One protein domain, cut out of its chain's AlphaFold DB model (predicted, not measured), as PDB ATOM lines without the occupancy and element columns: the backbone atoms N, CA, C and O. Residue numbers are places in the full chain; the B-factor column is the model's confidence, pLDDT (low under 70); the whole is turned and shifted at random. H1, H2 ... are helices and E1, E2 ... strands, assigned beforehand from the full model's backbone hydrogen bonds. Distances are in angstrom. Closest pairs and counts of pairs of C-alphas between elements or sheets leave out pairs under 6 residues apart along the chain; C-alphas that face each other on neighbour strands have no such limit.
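What this domain is: This is residues 205 to 344 of the 365 residues of the protein "GRAM domain-containing protein" of Euroglyphus maynei (UniProt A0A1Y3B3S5). A single twisted, curled sheet of five antiparallel strands has two short helices, H1 and H2, on one face, meeting at a corner. The long link between E1 and E2 loops over the other face with residues 260 to 277, while residues 205 to 225 wrap round the E5 edge to reach H1. The printed part has 140 residues, with two named helices and then five named strands along the chain, the sheet's order being E1 E2 E3 E4 E5. The class is mixed, helices and strands, with 68 residues in named elements, under half of those printed. The whole is compact, with a radius of gyration of the C-alphas of 15.6 A and spans of 46 by 32 by 29 A.

Where its parts are: In the sheet, E1 is residues 250 to 254, E2 residues 281 to 290 and 29.1 A long, E3 residues 299 to 312 and 37.1 A, E4 residues 316 to 326 and 32.8 A, and E5 residues 336 to 343 and 22.7 A. E3 bends by 54 degrees at residue 309. H1 is residues 226 to 235, beginning at C-alpha 226 (-54.939, -4.237, -29.604), and H2 is residues 237 to 246. E5 ends at C-alpha 343 (-49.090, -1.724, -28.860).

How they stand to each other: The strands form a meander, each the antiparallel neighbour of the one before, with E1 and E5 as edge strands. Within hydrogen-bond range are N 253 and O 286 of E1 and E2, 2.8 A; N 285 and O 304 of E2 and E3, 2.8 A; N 305 and O 322 of E3 and E4, 2.8 A; and N 321 and O 338 of E4 and E5, 2.8 A. Residues 258 to 259 also pair, antiparallel, with residues 281 to 282 of E2. H1 is on the sheet at a height over the sheet of 9.5 A and runs along the strands, at 23 degrees to E4 on the local plane. Its closest C-alphas to E5 are those of Val 226 and Leu 342, 6.4 A. H2, on the same face, lies over E1 at a height over the sheet of 9.8 A; their closest C-alphas are those of His 244 and Thr 250, 7.8 A. H1 and H2 touch only at the corner, with C-alphas of Leu 232 and Phe 239 closest at 6.3 A. In H1 and H2 every O i to N i+4 pair is within hydrogen-bond range. E1 and E5 are apart.

The domain as a whole: The two C-alphas farthest apart, those of Leu 296 and Asn 314, are 46.6 A apart. The printed part has no cut. The link from E1 to E2, 26 residues, is long. The mean pLDDT of the printed part is 92.5, and no printed residue is under 70.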
ATOM      1  N   GLY A 205     -48.185  -3.323 -23.222       86.00
ATOM      2  CA  GLY A 205     -47.433  -4.205 -24.089       86.00
ATOM      3  C   GLY A 205     -46.840  -3.427 -25.240       86.00
ATOM      4  O   GLY A 205     -47.538  -2.703 -25.944       86.00
ATOM      5  N   SER A 206     -45.544  -3.617 -25.451       91.94
ATOM      6  CA  SER A 206     -44.808  -3.021 -26.553       91.94
ATOM      7  C   SER A 206     -44.318  -4.085 -27.530       91.94
ATOM      8  O   SER A 206     -44.062  -5.245 -27.183       91.94
ATOM      9  N   CYS A 207     -44.184  -3.679 -28.785       93.62
ATOM     10  CA  CYS A 207     -43.487  -4.440 -29.804       93.62
ATOM     11  C   CYS A 207     -42.035  -4.722 -29.382       93.62
ATOM     12  O   CYS A 207     -41.389  -3.895 -28.738       93.62
ATOM     13  N   ARG A 208     -41.478  -5.850 -29.830       94.31
ATOM     14  CA  ARG A 208     -40.080  -6.261 -29.581       94.31
ATOM     15  C   ARG A 208     -39.058  -5.507 -30.435       94.31
ATOM     16  O   ARG A 208     -37.885  -5.886 -30.472       94.31
ATOM     17  N   CYS A 209     -39.484  -4.457 -31.134       92.38
ATOM     18  CA  CYS A 209     -38.578  -3.627 -31.901       92.38
ATOM     19  C   CYS A 209     -37.610  -2.919 -30.955       92.38
ATOM     20  O   CYS A 209     -38.036  -2.175 -30.077       92.38
ATOM     21  N   SER A 210     -36.306  -3.114 -31.149       91.06
ATOM     22  CA  SER A 210     -35.315  -2.381 -30.354       91.06
ATOM     23  C   SER A 210     -35.201  -0.928 -30.819       91.06
ATOM     24  O   SER A 210     -34.999  -0.031 -30.003       91.06
ATOM     25  N   LYS A 211     -35.362  -0.690 -32.129       89.62
ATOM     26  CA  LYS A 211     -35.468   0.633 -32.754       89.62
ATOM     27  C   LYS A 211     -36.395   0.569 -33.964       89.62
ATOM     28  O   LYS A 211     -36.283  -0.330 -34.795       89.62
ATOM     29  N   HIS A 212     -37.268   1.563 -34.104       89.75
ATOM     30  CA  HIS A 212     -38.038   1.753 -35.331       89.75
ATOM     31  C   HIS A 212     -37.178   2.504 -36.352       89.75
ATOM     32  O   HIS A 212     -36.911   3.694 -36.200       89.75
ATOM     33  N   LYS A 213     -36.698   1.787 -37.373       87.88
ATOM     34  CA  LYS A 213     -35.960   2.363 -38.505       87.88
ATOM     35  C   LYS A 213     -36.909   2.709 -39.650       87.88
ATOM     36  O   LYS A 213     -37.901   2.020 -39.871       87.88
ATOM     37  N   GLY A 214     -36.536   3.727 -40.420       90.44
ATOM     38  CA  GLY A 214     -37.304   4.220 -41.561       90.44
ATOM     39  C   GLY A 214     -38.081   5.491 -41.232       90.44
ATOM     40  O   GLY A 214     -37.835   6.146 -40.220       90.44
ATOM     41  N   THR A 215     -39.005   5.851 -42.114       94.31
ATOM     42  CA  THR A 215     -39.859   7.029 -41.949       94.31
ATOM     43  C   THR A 215     -41.124   6.641 -41.190       94.31
ATOM     44  O   THR A 215     -41.857   5.756 -41.629       94.31
ATOM     45  N   LEU A 216     -41.396   7.308 -40.066       94.25
ATOM     46  CA  LEU A 216     -42.645   7.132 -39.326       94.25
ATOM     47  C   LEU A 216     -43.821   7.638 -40.174       94.25
ATOM     48  O   LEU A 216     -43.902   8.827 -40.469       94.25
ATOM     49  N   ILE A 217     -44.717   6.729 -40.571       93.31
ATOM     50  CA  ILE A 217     -45.891   7.063 -41.394       93.31
ATOM     51  C   ILE A 217     -47.085   7.429 -40.505       93.31
ATOM     52  O   ILE A 217     -47.798   8.389 -40.790       93.31
ATOM     53  N   ILE A 218     -47.330   6.647 -39.447       92.56
ATOM     54  CA  ILE A 218     -48.485   6.810 -38.557       92.56
ATOM     55  C   ILE A 218     -48.082   6.440 -37.129       92.56
ATOM     56  O   ILE A 218     -47.592   5.340 -36.888       92.56
ATOM     57  N   GLU A 219     -48.380   7.331 -36.188       93.25
ATOM     58  CA  GLU A 219     -48.387   7.064 -34.751       93.25
ATOM     59  C   GLU A 219     -49.708   7.594 -34.192       93.25
ATOM     60  O   GLU A 219     -49.978   8.795 -34.231       93.25
ATOM     61  N   LYS A 220     -50.593   6.688 -33.771       91.62
ATOM     62  CA  LYS A 220     -51.934   7.064 -33.324       91.62
ATOM     63  C   LYS A 220     -52.454   6.107 -32.266       91.62
ATOM     64  O   LYS A 220     -52.467   4.897 -32.473       91.62
ATOM     65  N   ILE A 221     -52.969   6.679 -31.182       89.94
ATOM     66  CA  ILE A 221     -53.740   5.948 -30.181       89.94
ATOM     67  C   ILE A 221     -55.174   5.810 -30.695       89.94
ATOM     68  O   ILE A 221     -55.806   6.793 -31.093       89.94
ATOM     69  N   LEU A 222     -55.679   4.580 -30.715       88.75
ATOM     70  CA  LEU A 222     -57.044   4.275 -31.121       88.75
ATOM     71  C   LEU A 222     -57.819   3.694 -29.933       88.75
ATOM     72  O   LEU A 222     -57.242   2.933 -29.159       88.75
ATOM     73  N   PRO A 223     -59.120   4.002 -29.788       87.06
ATOM     74  CA  PRO A 223     -59.946   3.521 -28.680       87.06
ATOM     75  C   PRO A 223     -60.413   2.072 -28.912       87.06
ATOM     76  O   PRO A 223     -61.594   1.755 -28.785       87.06
ATOM     77  N   PHE A 224     -59.489   1.193 -29.299       85.62
ATOM     78  CA  PHE A 224     -59.741  -0.216 -29.571       85.62
ATOM     79  C   PHE A 224     -58.726  -1.083 -28.823       85.62
ATOM     80  O   PHE A 224     -57.546  -0.731 -28.788       85.62
ATOM     81  N   PRO A 225     -59.141  -2.243 -28.289       88.94
ATOM     82  CA  PRO A 225     -58.201  -3.258 -27.836       88.94
ATOM     83  C   PRO A 225     -57.245  -3.660 -28.963       88.94
ATOM     84  O   PRO A 225     -57.652  -3.755 -30.125       88.94
ATOM     85  N   VAL A 226     -55.987  -3.937 -28.617       92.31
ATOM     86  CA  VAL A 226     -54.939  -4.237 -29.604       92.31
ATOM     87  C   VAL A 226     -55.286  -5.465 -30.461       92.31
ATOM     88  O   VAL A 226     -55.117  -5.424 -31.678       92.31
ATOM     89  N   ASP A 227     -55.884  -6.499 -29.862       91.69
ATOM     90  CA  ASP A 227     -56.330  -7.718 -30.553       91.69
ATOM     91  C   ASP A 227     -57.435  -7.427 -31.570       91.69
ATOM     92  O   ASP A 227     -57.424  -7.964 -32.676       91.69
ATOM     93  N   TYR A 228     -58.369  -6.535 -31.224       90.56
ATOM     94  CA  TYR A 228     -59.435  -6.129 -32.135       90.56
ATOM     95  C   TYR A 228     -58.873  -5.341 -33.318       90.56
ATOM     96  O   TYR A 228     -59.269  -5.566 -34.459       90.56
ATOM     97  N   LEU A 229     -57.921  -4.441 -33.065       91.94
ATOM     98  CA  LEU A 229     -57.256  -3.684 -34.121       91.94
ATOM     99  C   LEU A 229     -56.454  -4.605 -35.055       91.94
ATOM    100  O   LEU A 229     -56.515  -4.448 -36.275       91.94
ATOM    101  N   PHE A 230     -55.749  -5.588 -34.492       94.19
ATOM    102  CA  PHE A 230     -55.051  -6.618 -35.254       94.19
ATOM    103  C   PHE A 230     -56.021  -7.448 -36.107       94.19
ATOM    104  O   PHE A 230     -55.796  -7.602 -37.310       94.19
ATOM    105  N   GLU A 231     -57.121  -7.935 -35.517       93.31
ATOM    106  CA  GLU A 231     -58.162  -8.686 -36.227       93.31
ATOM    107  C   GLU A 231     -58.721  -7.853 -37.385       93.31
ATOM    108  O   GLU A 231     -58.756  -8.324 -38.519       93.31
ATOM    109  N   LEU A 232     -59.068  -6.590 -37.139       90.44
ATOM    110  CA  LEU A 232     -59.653  -5.700 -38.136       90.44
ATOM    111  C   LEU A 232     -58.712  -5.440 -39.324       90.44
ATOM    112  O   LEU A 232     -59.134  -5.521 -40.476       90.44
ATOM    113  N   ILE A 233     -57.437  -5.131 -39.064       91.50
ATOM    114  CA  ILE A 233     -56.484  -4.727 -40.111       91.50
ATOM    115  C   ILE A 233     -55.895  -5.935 -40.847       91.50
ATOM    116  O   ILE A 233     -55.634  -5.848 -42.047       91.50
ATOM    117  N   PHE A 234     -55.667  -7.056 -40.158       93.50
ATOM    118  CA  PHE A 234     -54.878  -8.165 -40.699       93.50
ATOM    119  C   PHE A 234     -55.642  -9.478 -40.846       93.50
ATOM    120  O   PHE A 234     -55.194 -10.336 -41.609       93.50
ATOM    121  N   ILE A 235     -56.797  -9.659 -40.211       91.81
ATOM    122  CA  ILE A 235     -57.566 -10.910 -40.300       91.81
ATOM    123  C   ILE A 235     -58.862 -10.706 -41.089       91.81
ATOM    124  O   ILE A 235     -59.118 -11.454 -42.040       91.81
ATOM    125  N   ASP A 236     -59.642  -9.675 -40.759       87.31
ATOM    126  CA  ASP A 236     -60.945  -9.396 -41.356       87.31
ATOM    127  C   ASP A 236     -60.816  -8.936 -42.812       87.31
ATOM    128  O   ASP A 236     -60.566  -7.776 -43.154       87.31
ATOM    129  N   GLN A 237     -61.069  -9.884 -43.705       82.56
ATOM    130  CA  GLN A 237     -61.047  -9.658 -45.140       82.56
ATOM    131  C   GLN A 237     -62.105  -8.642 -45.592       82.56
ATOM    132  O   GLN A 237     -61.923  -8.031 -46.642       82.56
ATOM    133  N   ASN A 238     -63.200  -8.445 -44.851       87.38
ATOM    134  CA  ASN A 238     -64.236  -7.480 -45.219       87.38
ATOM    135  C   ASN A 238     -63.768  -6.051 -44.978       87.38
ATOM    136  O   ASN A 238     -63.903  -5.221 -45.880       87.38
ATOM    137  N   PHE A 239     -63.171  -5.774 -43.816       88.88
ATOM    138  CA  PHE A 239     -62.586  -4.467 -43.536       88.88
ATOM    139  C   PHE A 239     -61.472  -4.132 -44.530       88.88
ATOM    140  O   PHE A 239     -61.495  -3.064 -45.140       88.88
ATOM    141  N   ILE A 240     -60.550  -5.070 -44.779       85.50
ATOM    142  CA  ILE A 240     -59.463  -4.880 -45.752       85.50
ATOM    143  C   ILE A 240     -60.037  -4.614 -47.153       85.50
ATOM    144  O   ILE A 240     -59.638  -3.659 -47.821       85.50
ATOM    145  N   ARG A 241     -61.025  -5.401 -47.601       86.31
ATOM    146  CA  ARG A 241     -61.710  -5.179 -48.891       86.31
ATOM    147  C   ARG A 241     -62.382  -3.820 -48.961       86.31
ATOM    148  O   ARG A 241     -62.279  -3.159 -49.992       86.31
ATOM    149  N   TYR A 242     -63.046  -3.398 -47.891       88.94
ATOM    150  CA  TYR A 242     -63.660  -2.081 -47.815       88.94
ATOM    151  C   TYR A 242     -62.605  -0.972 -47.916       88.94
ATOM    152  O   TYR A 242     -62.725  -0.101 -48.776       88.94
ATOM    153  N   LEU A 243     -61.524  -1.052 -47.134       88.50
ATOM    154  CA  LEU A 243     -60.415  -0.098 -47.168       88.50
ATOM    155  C   LEU A 243     -59.822   0.021 -48.580       88.50
ATOM    156  O   LEU A 243     -59.715   1.119 -49.125       88.50
ATOM    157  N   HIS A 244     -59.509  -1.102 -49.223       88.19
ATOM    158  CA  HIS A 244     -58.975  -1.110 -50.585       88.19
ATOM    159  C   HIS A 244     -59.977  -0.587 -51.621       88.19
ATOM    160  O   HIS A 244     -59.588   0.142 -52.535       88.19
ATOM    161  N   LYS A 245     -61.275  -0.867 -51.453       87.75
ATOM    162  CA  LYS A 245     -62.329  -0.299 -52.302       87.75
ATOM    163  C   LYS A 245     -62.371   1.228 -52.201       87.75
ATOM    164  O   LYS A 245     -62.456   1.887 -53.233       87.75
ATOM    165  N   THR A 246     -62.258   1.798 -50.996       90.62
ATOM    166  CA  THR A 246     -62.224   3.267 -50.817       90.62
ATOM    167  C   THR A 246     -60.998   3.913 -51.467       90.62
ATOM    168  O   THR A 246     -61.085   5.030 -51.965       90.62
ATOM    169  N   ARG A 247     -59.883   3.177 -51.560       87.94
ATOM    170  CA  ARG A 247     -58.652   3.584 -52.260       87.94
ATOM    171  C   ARG A 247     -58.675   3.310 -53.770       87.94
ATOM    172  O   ARG A 247     -57.629   3.374 -54.408       87.94
ATOM    173  N   GLN A 248     -59.828   2.945 -54.340       89.06
ATOM    174  CA  GLN A 248     -59.973   2.563 -55.756       89.06
ATOM    175  C   GLN A 248     -58.999   1.447 -56.185       89.06
ATOM    176  O   GLN A 248     -58.595   1.361 -57.344       89.06
ATOM    177  N   THR A 249     -58.609   0.582 -55.246       93.94
ATOM    178  CA  THR A 249     -57.776  -0.585 -55.537       93.94
ATOM    179  C   THR A 249     -58.627  -1.659 -56.213       93.94
ATOM    180  O   THR A 249     -59.754  -1.933 -55.796       93.94
ATOM    181  N   THR A 250     -58.084  -2.303 -57.244       94.38
ATOM    182  CA  THR A 250     -58.774  -3.342 -58.022       94.38
ATOM    183  C   THR A 250     -57.994  -4.655 -58.026       94.38
ATOM    184  O   THR A 250     -56.846  -4.719 -57.586       94.38
ATOM    185  N   GLY A 251     -58.637  -5.741 -58.471       92.50
ATOM    186  CA  GLY A 251     -57.972  -7.035 -58.666       92.50
ATOM    187  C   GLY A 251     -57.418  -7.682 -57.392       92.50
ATOM    188  O   GLY A 251     -56.503  -8.497 -57.486       92.50
ATOM    189  N   MET A 252     -57.942  -7.320 -56.216       93.69
ATOM    190  CA  MET A 252     -57.380  -7.758 -54.942       93.69
ATOM    191  C   MET A 252     -57.543  -9.268 -54.723       93.69
ATOM    192  O   MET A 252     -58.656  -9.795 -54.686       93.69
ATOM    193  N   LYS A 253     -56.415  -9.945 -54.518       94.38
ATOM    194  CA  LYS A 253     -56.302 -11.347 -54.116       94.38
ATOM    195  C   LYS A 253     -55.468 -11.420 -52.842       94.38
ATOM    196  O   LYS A 253     -54.414 -10.798 -52.771       94.38
ATOM    197  N   ILE A 254     -55.943 -12.174 -51.857       94.56
ATOM    198  CA  ILE A 254     -55.296 -12.348 -50.550       94.56
ATOM    199  C   ILE A 254     -55.250 -13.847 -50.274       94.56
ATOM    200  O   ILE A 254     -56.280 -14.516 -50.392       94.56
ATOM    201  N   THR A 255     -54.077 -14.386 -49.950       96.06
ATOM    202  CA  THR A 255     -53.955 -15.784 -49.517       96.06
ATOM    203  C   THR A 255     -54.268 -15.914 -48.032       96.06
ATOM    204  O   THR A 255     -54.146 -14.955 -47.267       96.06
ATOM    205  N   ALA A 256     -54.644 -17.118 -47.602       95.50
ATOM    206  CA  ALA A 256     -54.709 -17.422 -46.179       95.50
ATOM    207  C   ALA A 256     -53.322 -17.265 -45.528       95.50
ATOM    208  O   ALA A 256     -52.295 -17.399 -46.203       95.50
ATOM    209  N   TRP A 257     -53.318 -16.994 -44.224       96.44
ATOM    210  CA  TRP A 257     -52.118 -17.117 -43.405       96.44
ATOM    211  C   TRP A 257     -51.657 -18.576 -43.396       96.44
ATOM    212  O   TRP A 257     -52.465 -19.497 -43.269       96.44
ATOM    213  N   MET A 258     -50.360 -18.777 -43.587       96.25
ATOM    214  CA  MET A 258     -49.711 -20.080 -43.626       96.25
ATOM    215  C   MET A 258     -48.419 -20.039 -42.807       96.25
ATOM    216  O   MET A 258     -47.796 -18.981 -42.724       96.25
ATOM    217  N   PRO A 259     -47.971 -21.166 -42.234       96.44
ATOM    218  CA  PRO A 259     -46.671 -21.226 -41.578       96.44
ATOM    219  C   PRO A 259     -45.555 -20.774 -42.524       96.44
ATOM    220  O   PRO A 259     -45.561 -21.126 -43.712       96.44
ATOM    221  N   PHE A 260     -44.605 -19.999 -42.001       95.19
ATOM    222  CA  PHE A 260     -43.475 -19.511 -42.779       95.19
ATOM    223  C   PHE A 260     -42.666 -20.660 -43.397       95.19
ATOM    224  O   PHE A 260     -42.479 -21.726 -42.808       95.19
ATOM    225  N   GLN A 261     -42.164 -20.424 -44.610       93.94
ATOM    226  CA  GLN A 261     -41.264 -21.334 -45.311       93.94
ATOM    227  C   GLN A 261     -40.069 -20.549 -45.830       93.94
ATOM    228  O   GLN A 261     -40.223 -19.443 -46.337       93.94
ATOM    229  N   GLU A 262     -38.891 -21.164 -45.776       94.06
ATOM    230  CA  GLU A 262     -37.607 -20.533 -46.095       94.06
ATOM    231  C   GLU A 262     -37.560 -19.884 -47.492       94.06
ATOM    232  O   GLU A 262     -37.036 -18.791 -47.674       94.06
ATOM    233  N   LYS A 263     -38.215 -20.501 -48.482       93.62
ATOM    234  CA  LYS A 263     -38.342 -19.945 -49.844       93.62
ATOM    235  C   LYS A 263     -39.066 -18.594 -49.920       93.62
ATOM    236  O   LYS A 263     -38.970 -17.922 -50.938       93.62
ATOM    237  N   TYR A 264     -39.810 -18.223 -48.882       93.31
ATOM    238  CA  TYR A 264     -40.527 -16.955 -48.781       93.31
ATOM    239  C   TYR A 264     -39.842 -15.994 -47.809       93.31
ATOM    240  O   TYR A 264     -40.487 -15.079 -47.312       93.31
ATOM    241  N   ARG A 265     -38.555 -16.187 -47.493       94.69
ATOM    242  CA  ARG A 265     -37.797 -15.221 -46.693       94.69
ATOM    243  C   ARG A 265     -37.835 -13.836 -47.367       94.69
ATOM    244  O   ARG A 265     -37.572 -13.751 -48.568       94.69
ATOM    245  N   PRO A 266     -38.118 -12.754 -46.616       94.62
ATOM    246  CA  PRO A 266     -38.065 -11.419 -47.181       94.62
ATOM    247  C   PRO A 266     -36.659 -11.073 -47.670       94.62
ATOM    248  O   PRO A 266     -35.658 -11.427 -47.049       94.62
ATOM    249  N   GLN A 267     -36.597 -10.356 -48.791       93.25
ATOM    250  CA  GLN A 267     -35.324  -9.944 -49.405       93.25
ATOM    251  C   GLN A 267     -34.700  -8.726 -48.709       93.25
ATOM    252  O   GLN A 267     -33.518  -8.443 -48.881       93.25
ATOM    253  N   THR A 268     -35.496  -7.985 -47.938       91.75
ATOM    254  CA  THR A 268     -35.041  -6.858 -47.127       91.75
ATOM    255  C   THR A 268     -34.795  -7.314 -45.689       91.75
ATOM    256  O   THR A 268     -35.446  -8.258 -45.227       91.75
ATOM    257  N   PRO A 269     -33.879  -6.657 -44.954       91.81
ATOM    258  CA  PRO A 269     -33.664  -6.955 -43.546       91.81
ATOM    259  C   PRO A 269     -34.961  -6.823 -42.744       91.81
ATOM    260  O   PRO A 269     -35.757  -5.909 -42.974       91.81
ATOM    261  N   LEU A 270     -35.143  -7.729 -41.785       93.12
ATOM    262  CA  LEU A 270     -36.205  -7.623 -40.791       93.12
ATOM    263  C   LEU A 270     -36.003  -6.378 -39.914       93.12
ATOM    264  O   LEU A 270     -34.873  -5.894 -39.792       93.12
ATOM    265  N   PRO A 271     -37.077  -5.850 -39.299       92.56
ATOM    266  CA  PRO A 271     -36.948  -4.767 -38.336       92.56
ATOM    267  C   PRO A 271     -36.030  -5.184 -37.186       92.56
ATOM    268  O   PRO A 271     -35.998  -6.354 -36.797       92.56
ATOM    269  N   ASP A 272     -35.303  -4.216 -36.628       89.25
ATOM    270  CA  ASP A 272     -34.441  -4.479 -35.480       89.25
ATOM    271  C   ASP A 272     -35.286  -5.031 -34.325       89.25
ATOM    272  O   ASP A 272     -36.296  -4.435 -33.953       89.25
ATOM    273  N   GLY A 273     -34.865  -6.147 -33.741       87.75
ATOM    274  CA  GLY A 273     -35.573  -6.829 -32.663       87.75
ATOM    275  C   GLY A 273     -35.183  -8.301 -32.607       87.75
ATOM    276  O   GLY A 273     -34.544  -8.817 -33.525       87.75
ATOM    277  N   ASP A 274     -35.552  -8.973 -31.522       88.44
ATOM    278  CA  ASP A 274     -35.331 -10.412 -31.367       88.44
ATOM    279  C   ASP A 274     -36.517 -11.187 -31.959       88.44
ATOM    280  O   ASP A 274     -37.444 -11.604 -31.258       88.44
ATOM    281  N   TYR A 275     -36.535 -11.272 -33.292       90.06
ATOM    282  CA  TYR A 275     -37.587 -11.940 -34.056       90.06
ATOM    283  C   TYR A 275     -37.082 -13.257 -34.644       90.06
ATOM    284  O   TYR A 275     -36.168 -13.270 -35.469       90.06
ATOM    285  N   ASP A 276     -37.743 -14.365 -34.305       88.88
ATOM    286  CA  ASP A 276     -37.529 -15.645 -34.984       88.88
ATOM    287  C   ASP A 276     -38.566 -15.843 -36.094       88.88
ATOM    288  O   ASP A 276     -39.654 -16.384 -35.883       88.88
ATOM    289  N   ILE A 277     -38.207 -15.429 -37.312       90.69
ATOM    290  CA  ILE A 277     -39.077 -15.552 -38.491       90.69
ATOM    291  C   ILE A 277     -39.490 -17.002 -38.783       90.69
ATOM    292  O   ILE A 277     -40.515 -17.232 -39.419       90.69
ATOM    293  N   ARG A 278     -38.752 -18.013 -38.306       90.75
ATOM    294  CA  ARG A 278     -39.083 -19.421 -38.582       90.75
ATOM    295  C   ARG A 278     -40.380 -19.874 -37.917       90.75
ATOM    296  O   ARG A 278     -40.992 -20.823 -38.392       90.75
ATOM    297  N   HIS A 279     -40.801 -19.179 -36.862       89.38
ATOM    298  CA  HIS A 279     -42.068 -19.409 -36.173       89.38
ATOM    299  C   HIS A 279     -43.154 -18.402 -36.582       89.38
ATOM    300  O   HIS A 279     -44.233 -18.398 -35.995       89.38
ATOM    301  N   SER A 280     -42.875 -17.551 -37.576       94.12
ATOM    302  CA  SER A 280     -43.845 -16.582 -38.080       94.12
ATOM    303  C   SER A 280     -44.895 -17.233 -38.976       94.12
ATOM    304  O   SER A 280     -44.693 -18.293 -39.579       94.12
ATOM    305  N   GLU A 281     -46.027 -16.552 -39.092       96.44
ATOM    306  CA  GLU A 281     -47.011 -16.809 -40.135       96.44
ATOM    307  C   GLU A 281     -46.794 -15.839 -41.294       96.44
ATOM    308  O   GLU A 281     -46.374 -14.695 -41.111       96.44
ATOM    309  N   TYR A 282     -47.105 -16.303 -42.497       96.69
ATOM    310  CA  TYR A 282     -46.880 -15.617 -43.756       96.69
ATOM    311  C   TYR A 282     -48.145 -15.610 -44.613       96.69
ATOM    312  O   TYR A 282     -48.907 -16.577 -44.616       96.69
ATOM    313  N   ARG A 283     -48.346 -14.553 -45.400       97.25
ATOM    314  CA  ARG A 283     -49.299 -14.554 -46.518       97.25
ATOM    315  C   ARG A 283     -48.862 -13.612 -47.631       97.25
ATOM    316  O   ARG A 283     -48.004 -12.753 -47.440       97.25
ATOM    317  N   THR A 284     -49.531 -13.726 -48.775       97.44
ATOM    318  CA  THR A 284     -49.351 -12.827 -49.917       97.44
ATOM    319  C   THR A 284     -50.635 -12.112 -50.291       97.44
ATOM    320  O   THR A 284     -51.746 -12.629 -50.139       97.44
ATOM    321  N   MET A 285     -50.461 -10.912 -50.826       96.50
ATOM    322  CA  MET A 285     -51.505 -10.091 -51.400       96.50
ATOM    323  C   MET A 285     -51.060  -9.619 -52.784       96.50
ATOM    324  O   MET A 285     -49.897  -9.281 -53.004       96.50
ATOM    325  N   LYS A 286     -51.998  -9.593 -53.727       97.31
ATOM    326  CA  LYS A 286     -51.816  -8.994 -55.048       97.31
ATOM    327  C   LYS A 286     -52.972  -8.054 -55.312       97.31
ATOM    328  O   LYS A 286     -54.123  -8.458 -55.163       97.31
ATOM    329  N   TYR A 287     -52.683  -6.828 -55.718       96.69
ATOM    330  CA  TYR A 287     -53.709  -5.845 -56.045       96.69
ATOM    331  C   TYR A 287     -53.179  -4.783 -57.008       96.69
ATOM    332  O   TYR A 287     -51.975  -4.650 -57.191       96.69
ATOM    333  N   THR A 288     -54.071  -4.030 -57.644       96.62
ATOM    334  CA  THR A 288     -53.713  -2.944 -58.562       96.62
ATOM    335  C   THR A 288     -54.185  -1.620 -57.985       96.62
ATOM    336  O   THR A 288     -55.378  -1.448 -57.724       96.62
ATOM    337  N   ILE A 289     -53.257  -0.684 -57.794       94.44
ATOM    338  CA  ILE A 289     -53.549   0.677 -57.339       94.44
ATOM    339  C   ILE A 289     -53.617   1.622 -58.533       94.44
ATOM    340  O   ILE A 289     -52.846   1.490 -59.484       94.44
ATOM    341  N   LYS A 290     -54.537   2.585 -58.480       90.94
ATOM    342  CA  LYS A 290     -54.550   3.718 -59.404       90.94
ATOM    343  C   LYS A 290     -53.493   4.725 -58.957       90.94
ATOM    344  O   LYS A 290     -53.387   5.007 -57.767       90.94
ATOM    345  N   LEU A 291     -52.732   5.247 -59.910       89.31
ATOM    346  CA  LEU A 291     -51.762   6.309 -59.684       89.31
ATOM    347  C   LEU A 291     -52.332   7.620 -60.223       89.31
ATOM    348  O   LEU A 291     -52.888   7.659 -61.322       89.31
ATOM    349  N   THR A 292     -52.217   8.670 -59.421       84.81
ATOM    350  CA  THR A 292     -52.606  10.035 -59.780       84.81
ATOM    351  C   THR A 292     -51.331  10.859 -59.910       84.81
ATOM    352  O   THR A 292     -50.381  10.624 -59.167       84.81
ATOM    353  N   GLY A 293     -51.294  11.797 -60.854       78.38
ATOM    354  CA  GLY A 293     -50.163  12.716 -60.999       78.38
ATOM    355  C   GLY A 293     -49.007  12.223 -61.873       78.38
ATOM    356  O   GLY A 293     -47.987  12.893 -61.942       78.38
ATOM    357  N   MET A 294     -49.144  11.075 -62.549       77.75
ATOM    358  CA  MET A 294     -48.150  10.583 -63.512       77.75
ATOM    359  C   MET A 294     -48.740  10.577 -64.934       77.75
ATOM    360  O   MET A 294     -49.700   9.836 -65.171       77.75
ATOM    361  N   PRO A 295     -48.174  11.330 -65.900       77.56
ATOM    362  CA  PRO A 295     -48.748  11.467 -67.244       77.56
ATOM    363  C   PRO A 295     -48.889  10.134 -67.998       77.56
ATOM    364  O   PRO A 295     -49.912   9.860 -68.630       77.56
ATOM    365  N   LEU A 296     -47.873   9.271 -67.899       83.00
ATOM    366  CA  LEU A 296     -47.782   8.034 -68.685       83.00
ATOM    367  C   LEU A 296     -48.229   6.777 -67.928       83.00
ATOM    368  O   LEU A 296     -48.511   5.751 -68.546       83.00
ATOM    369  N   ILE A 297     -48.308   6.835 -66.598       85.31
ATOM    370  CA  ILE A 297     -48.495   5.650 -65.755       85.31
ATOM    371  C   ILE A 297     -49.709   5.845 -64.863       85.31
ATOM    372  O   ILE A 297     -49.693   6.591 -63.892       85.31
ATOM    373  N   LYS A 298     -50.783   5.131 -65.191       89.25
ATOM    374  CA  LYS A 298     -52.096   5.313 -64.550       89.25
ATOM    375  C   LYS A 298     -52.358   4.335 -63.410       89.25
ATOM    376  O   LYS A 298     -53.306   4.508 -62.646       89.25
ATOM    377  N   SER A 299     -51.557   3.281 -63.306       93.12
ATOM    378  CA  SER A 299     -51.736   2.238 -62.300       93.12
ATOM    379  C   SER A 299     -50.467   1.430 -62.087       93.12
ATOM    380  O   SER A 299     -49.711   1.226 -63.033       93.12
ATOM    381  N   ALA A 300     -50.310   0.882 -60.887       95.31
ATOM    382  CA  ALA A 300     -49.268  -0.082 -60.559       95.31
ATOM    383  C   ALA A 300     -49.887  -1.382 -60.049       95.31
ATOM    384  O   ALA A 300     -50.869  -1.366 -59.300       95.31
ATOM    385  N   THR A 301     -49.296  -2.513 -60.427       97.44
ATOM    386  CA  THR A 301     -49.593  -3.794 -59.781       97.44
ATOM    387  C   THR A 301     -48.670  -3.962 -58.588       97.44
ATOM    388  O   THR A 301     -47.460  -3.794 -58.700       97.44
ATOM    389  N   VAL A 302     -49.253  -4.295 -57.449       97.94
ATOM    390  CA  VAL A 302     -48.586  -4.420 -56.163       97.94
ATOM    391  C   VAL A 302     -48.595  -5.884 -55.750       97.94
ATOM    392  O   VAL A 302     -49.648  -6.532 -55.741       97.94
ATOM    393  N   PHE A 303     -47.417  -6.398 -55.416       97.94
ATOM    394  CA  PHE A 303     -47.210  -7.706 -54.813       97.94
ATOM    395  C   PHE A 303     -46.689  -7.491 -53.398       97.94
ATOM    396  O   PHE A 303     -45.580  -6.998 -53.211       97.94
ATOM    397  N   GLU A 304     -47.489  -7.857 -52.407       97.69
ATOM    398  CA  GLU A 304     -47.186  -7.634 -50.999       97.69
ATOM    399  C   GLU A 304     -47.079  -8.972 -50.265       97.69
ATOM    400  O   GLU A 304     -47.946  -9.838 -50.360       97.69
ATOM    401  N   SER A 305     -45.985  -9.141 -49.536       97.81
ATOM    402  CA  SER A 305     -45.708 -10.262 -48.644       97.81
ATOM    403  C   SER A 305     -45.814  -9.778 -47.208       97.81
ATOM    404  O   SER A 305     -45.160  -8.797 -46.863       97.81
ATOM    405  N   GLN A 306     -46.611 -10.445 -46.376       97.81
ATOM    406  CA  GLN A 306     -46.837 -10.059 -44.982       97.81
ATOM    407  C   GLN A 306     -46.393 -11.167 -44.029       97.81
ATOM    408  O   GLN A 306     -46.622 -12.344 -44.306       97.81
ATOM    409  N   TYR A 307     -45.802 -10.776 -42.903       97.75
ATOM    410  CA  TYR A 307     -45.244 -11.665 -41.887       97.75
ATOM    411  C   TYR A 307     -45.706 -11.212 -40.503       97.75
ATOM    412  O   TYR A 307     -45.555 -10.037 -40.164       97.75
ATOM    413  N   ILE A 308     -46.230 -12.129 -39.690       97.31
ATOM    414  CA  ILE A 308     -46.536 -11.872 -38.275       97.31
ATOM    415  C   ILE A 308     -45.298 -12.245 -37.458       97.31
ATOM    416  O   ILE A 308     -45.024 -13.423 -37.247       97.31
ATOM    417  N   LEU A 309     -44.526 -11.244 -37.030       96.25
ATOM    418  CA  LEU A 309     -43.270 -11.439 -36.295       96.25
ATOM    419  C   LEU A 309     -43.484 -11.590 -34.782       96.25
ATOM    420  O   LEU A 309     -42.697 -12.249 -34.108       96.25
ATOM    421  N   GLN A 310     -44.537 -10.971 -34.252       95.38
ATOM    422  CA  GLN A 310     -44.945 -11.051 -32.849       95.38
ATOM    423  C   GLN A 310     -46.472 -11.057 -32.770       95.38
ATOM    424  O   GLN A 310     -47.127 -10.243 -33.424       95.38
ATOM    425  N   SER A 311     -47.017 -11.951 -31.948       93.94
ATOM    426  CA  SER A 311     -48.455 -12.144 -31.726       93.94
ATOM    427  C   SER A 311     -48.762 -12.333 -30.237       93.94
ATOM    428  O   SER A 311     -49.343 -13.334 -29.812       93.94
ATOM    429  N   ASP A 312     -48.349 -11.359 -29.424       91.56
ATOM    430  CA  ASP A 312     -48.556 -11.392 -27.979       91.56
ATOM    431  C   ASP A 312     -49.976 -10.890 -27.660       91.56
ATOM    432  O   ASP A 312     -50.225  -9.684 -27.591       91.56
ATOM    433  N   LEU A 313     -50.906 -11.835 -27.477       88.31
ATOM    434  CA  LEU A 313     -52.327 -11.575 -27.206       88.31
ATOM    435  C   LEU A 313     -52.533 -10.541 -26.093       88.31
ATOM    436  O   LEU A 313     -51.906 -10.605 -25.035       88.31
ATOM    437  N   ASN A 314     -53.462  -9.622 -26.326       86.12
ATOM    438  CA  ASN A 314     -53.819  -8.462 -25.512       86.12
ATOM    439  C   ASN A 314     -52.678  -7.476 -25.228       86.12
ATOM    440  O   ASN A 314     -52.899  -6.506 -24.506       86.12
ATOM    441  N   ARG A 315     -51.474  -7.688 -25.775       90.12
ATOM    442  CA  ARG A 315     -50.286  -6.891 -25.453       90.12
ATOM    443  C   ARG A 315     -49.727  -6.168 -26.661       90.12
ATOM    444  O   ARG A 315     -49.706  -4.940 -26.660       90.12
ATOM    445  N   ALA A 316     -49.244  -6.902 -27.656       94.12
ATOM    446  CA  ALA A 316     -48.600  -6.297 -28.809       94.12
ATOM    447  C   ALA A 316     -48.536  -7.233 -30.019       94.12
ATOM    448  O   ALA A 316     -48.319  -8.440 -29.896       94.12
ATOM    449  N   TYR A 317     -48.621  -6.632 -31.201       96.00
ATOM    450  CA  TYR A 317     -48.362  -7.290 -32.474       96.00
ATOM    451  C   TYR A 317     -47.293  -6.528 -33.242       96.00
ATOM    452  O   TYR A 317     -47.297  -5.297 -33.282       96.00
ATOM    453  N   CYS A 318     -46.407  -7.269 -33.898       96.75
ATOM    454  CA  CYS A 318     -45.460  -6.713 -34.851       96.75
ATOM    455  C   CYS A 318     -45.614  -7.456 -36.170       96.75
ATOM    456  O   CYS A 318     -45.463  -8.681 -36.218       96.75
ATOM    457  N   LEU A 319     -45.928  -6.719 -37.231       97.00
ATOM    458  CA  LEU A 319     -46.001  -7.263 -38.575       97.00
ATOM    459  C   LEU A 319     -44.993  -6.575 -39.470       97.00
ATOM    460  O   LEU A 319     -44.791  -5.364 -39.407       97.00
ATOM    461  N   PHE A 320     -44.415  -7.359 -40.359       97.50
ATOM    462  CA  PHE A 320     -43.541  -6.869 -41.401       97.50
ATOM    463  C   PHE A 320     -44.201  -7.096 -42.747       97.50
ATOM    464  O   PHE A 320     -44.767  -8.161 -42.994       97.50
ATOM    465  N   THR A 321     -44.130  -6.106 -43.625       97.50
ATOM    466  CA  THR A 321     -44.562  -6.246 -45.009       97.50
ATOM    467  C   THR A 321     -43.427  -5.886 -45.948       97.50
ATOM    468  O   THR A 321     -42.631  -4.987 -45.679       97.50
ATOM    469  N   GLN A 322     -43.343  -6.615 -47.055       97.56
ATOM    470  CA  GLN A 322     -42.440  -6.341 -48.159       97.56
ATOM    471  C   GLN A 322     -43.259  -6.242 -49.437       97.56
ATOM    472  O   GLN A 322     -44.000  -7.162 -49.781       97.56
ATOM    473  N   THR A 323     -43.096  -5.136 -50.147       97.75
ATOM    474  CA  THR A 323     -43.877  -4.799 -51.327       97.75
ATOM    475  C   THR A 323     -42.972  -4.626 -52.537       97.75
ATOM    476  O   THR A 323     -42.006  -3.859 -52.501       97.75
ATOM    477  N   LYS A 324     -43.318  -5.326 -53.618       97.38
ATOM    478  CA  LYS A 324     -42.766  -5.152 -54.961       97.38
ATOM    479  C   LYS A 324     -43.842  -4.538 -55.848       97.38
ATOM    480  O   LYS A 324     -44.951  -5.064 -55.939       97.38
ATOM    481  N   ASN A 325     -43.501  -3.445 -56.516       96.12
ATOM    482  CA  ASN A 325     -44.377  -2.818 -57.497       96.12
ATOM    483  C   ASN A 325     -44.030  -3.315 -58.904       96.12
ATOM    484  O   ASN A 325     -42.924  -3.777 -59.161       96.12
ATOM    485  N   GLN A 326     -44.984  -3.219 -59.820       96.25
ATOM    486  CA  GLN A 326     -44.809  -3.494 -61.239       96.25
ATOM    487  C   GLN A 326     -45.595  -2.459 -62.043       96.25
ATOM    488  O   GLN A 326     -46.724  -2.110 -61.686       96.25
ATOM    489  N   GLY A 327     -45.011  -2.000 -63.149       92.06
ATOM    490  CA  GLY A 327     -45.628  -1.002 -64.026       92.06
ATOM    491  C   GLY A 327     -45.317   0.443 -63.639       92.06
ATOM    492  O   GLY A 327     -45.990   1.339 -64.130       92.06
ATOM    493  N   ILE A 328     -44.311   0.669 -62.786       92.31
ATOM    494  CA  ILE A 328     -43.746   1.994 -62.486       92.31
ATOM    495  C   ILE A 328     -42.258   2.029 -62.867       92.31
ATOM    496  O   ILE A 328     -41.635   0.960 -62.942       92.31
ATOM    497  N   PRO A 329     -41.665   3.211 -63.107       91.31
ATOM    498  CA  PRO A 329     -40.256   3.326 -63.456       91.31
ATOM    499  C   PRO A 329     -39.389   2.774 -62.322       91.31
ATOM    500  O   PRO A 329     -39.730   2.930 -61.149       91.31
ATOM    501  N   TYR A 330     -38.295   2.102 -62.680       92.25
ATOM    502  CA  TYR A 330     -37.333   1.519 -61.732       92.25
ATOM    503  C   TYR A 330     -37.928   0.512 -60.734       92.25
ATOM    504  O   TYR A 330     -37.337   0.246 -59.692       92.25
ATOM    505  N   SER A 331     -39.102  -0.063 -61.023       93.75
ATOM    506  CA  SER A 331     -39.786  -0.995 -60.110       93.75
ATOM    507  C   SER A 331     -39.011  -2.283 -59.786       93.75
ATOM    508  O   SER A 331     -39.341  -2.985 -58.835       93.75
ATOM    509  N   ASP A 332     -37.981  -2.592 -60.568       93.12
ATOM    510  CA  ASP A 332     -37.026  -3.684 -60.368       93.12
ATOM    511  C   ASP A 332     -35.849  -3.311 -59.455       93.12
ATOM    512  O   ASP A 332     -35.166  -4.190 -58.933       93.12
ATOM    513  N   SER A 333     -35.626  -2.016 -59.242       95.88
ATOM    514  CA  SER A 333     -34.459  -1.473 -58.548       95.88
ATOM    515  C   SER A 333     -34.701  -1.252 -57.055       95.88
ATOM    516  O   SER A 333     -33.766  -0.944 -56.316       95.88
ATOM    517  N   PHE A 334     -35.943  -1.394 -56.581       94.62
ATOM    518  CA  PHE A 334     -36.276  -1.196 -55.175       94.62
ATOM    519  C   PHE A 334     -37.409  -2.098 -54.683       94.62
ATOM    520  O   PHE A 334     -38.243  -2.597 -55.435       94.62
ATOM    521  N   LEU A 335     -37.449  -2.253 -53.362       95.81
ATOM    522  CA  LEU A 335     -38.531  -2.878 -52.612       95.81
ATOM    523  C   LEU A 335     -38.920  -1.943 -51.475       95.81
ATOM    524  O   LEU A 335     -38.079  -1.222 -50.938       95.81
ATOM    525  N   ILE A 336     -40.189  -1.976 -51.085       95.69
ATOM    526  CA  ILE A 336     -40.688  -1.187 -49.960       95.69
ATOM    527  C   ILE A 336     -40.924  -2.136 -48.795       95.69
ATOM    528  O   ILE A 336     -41.678  -3.098 -48.930       95.69
ATOM    529  N   SER A 337     -40.298  -1.871 -47.650       96.56
ATOM    530  CA  SER A 337     -40.627  -2.544 -46.397       96.56
ATOM    531  C   SER A 337     -41.452  -1.638 -45.490       96.56
ATOM    532  O   SER A 337     -41.222  -0.432 -45.407       96.56
ATOM    533  N   THR A 338     -42.431  -2.207 -44.793       96.69
ATOM    534  CA  THR A 338     -43.221  -1.492 -43.784       96.69
ATOM    535  C   THR A 338     -43.335  -2.348 -42.536       96.69
ATOM    536  O   THR A 338     -43.591  -3.547 -42.615       96.69
ATOM    537  N   THR A 339     -43.121  -1.735 -41.376       96.88
ATOM    538  CA  THR A 339     -43.284  -2.396 -40.078       96.88
ATOM    539  C   THR A 339     -44.493  -1.801 -39.376       96.88
ATOM    540  O   THR A 339     -44.612  -0.582 -39.273       96.88
ATOM    541  N   TRP A 340     -45.386  -2.665 -38.908       96.69
ATOM    542  CA  TRP A 340     -46.590  -2.308 -38.174       96.69
ATOM    543  C   TRP A 340     -46.430  -2.761 -36.731       96.69
ATOM    544  O   TRP A 340     -46.441  -3.962 -36.464       96.69
ATOM    545  N   CYS A 341     -46.308  -1.806 -35.817       96.44
ATOM    546  CA  CYS A 341     -46.272  -2.068 -34.385       96.44
ATOM    547  C   CYS A 341     -47.615  -1.663 -33.780       96.44
ATOM    548  O   CYS A 341     -47.960  -0.483 -33.756       96.44
ATOM    549  N   LEU A 342     -48.382  -2.649 -33.322       95.75
ATOM    550  CA  LEU A 342     -49.614  -2.433 -32.574       95.75
ATOM    551  C   LEU A 342     -49.308  -2.694 -31.107       95.75
ATOM    552  O   LEU A 342     -49.004  -3.827 -30.742       95.75
ATOM    553  N   ASN A 343     -49.395  -1.657 -30.284       94.62
ATOM    554  CA  ASN A 343     -49.090  -1.724 -28.860       94.62
ATOM    555  C   ASN A 343     -50.363  -1.452 -28.062       94.62
ATOM    556  O   ASN A 343     -51.149  -0.568 -28.416       94.62
ATOM    557  N   SER A 344     -50.563  -2.201 -26.985       92.06
ATOM    558  CA  SER A 344     -51.545  -1.839 -25.966       92.06
ATOM    559  C   SER A 344     -50.981  -0.698 -25.120       92.06
ATOM    560  O   SER A 344     -49.828  -0.735 -24.694       92.06
TER     561      SER A 344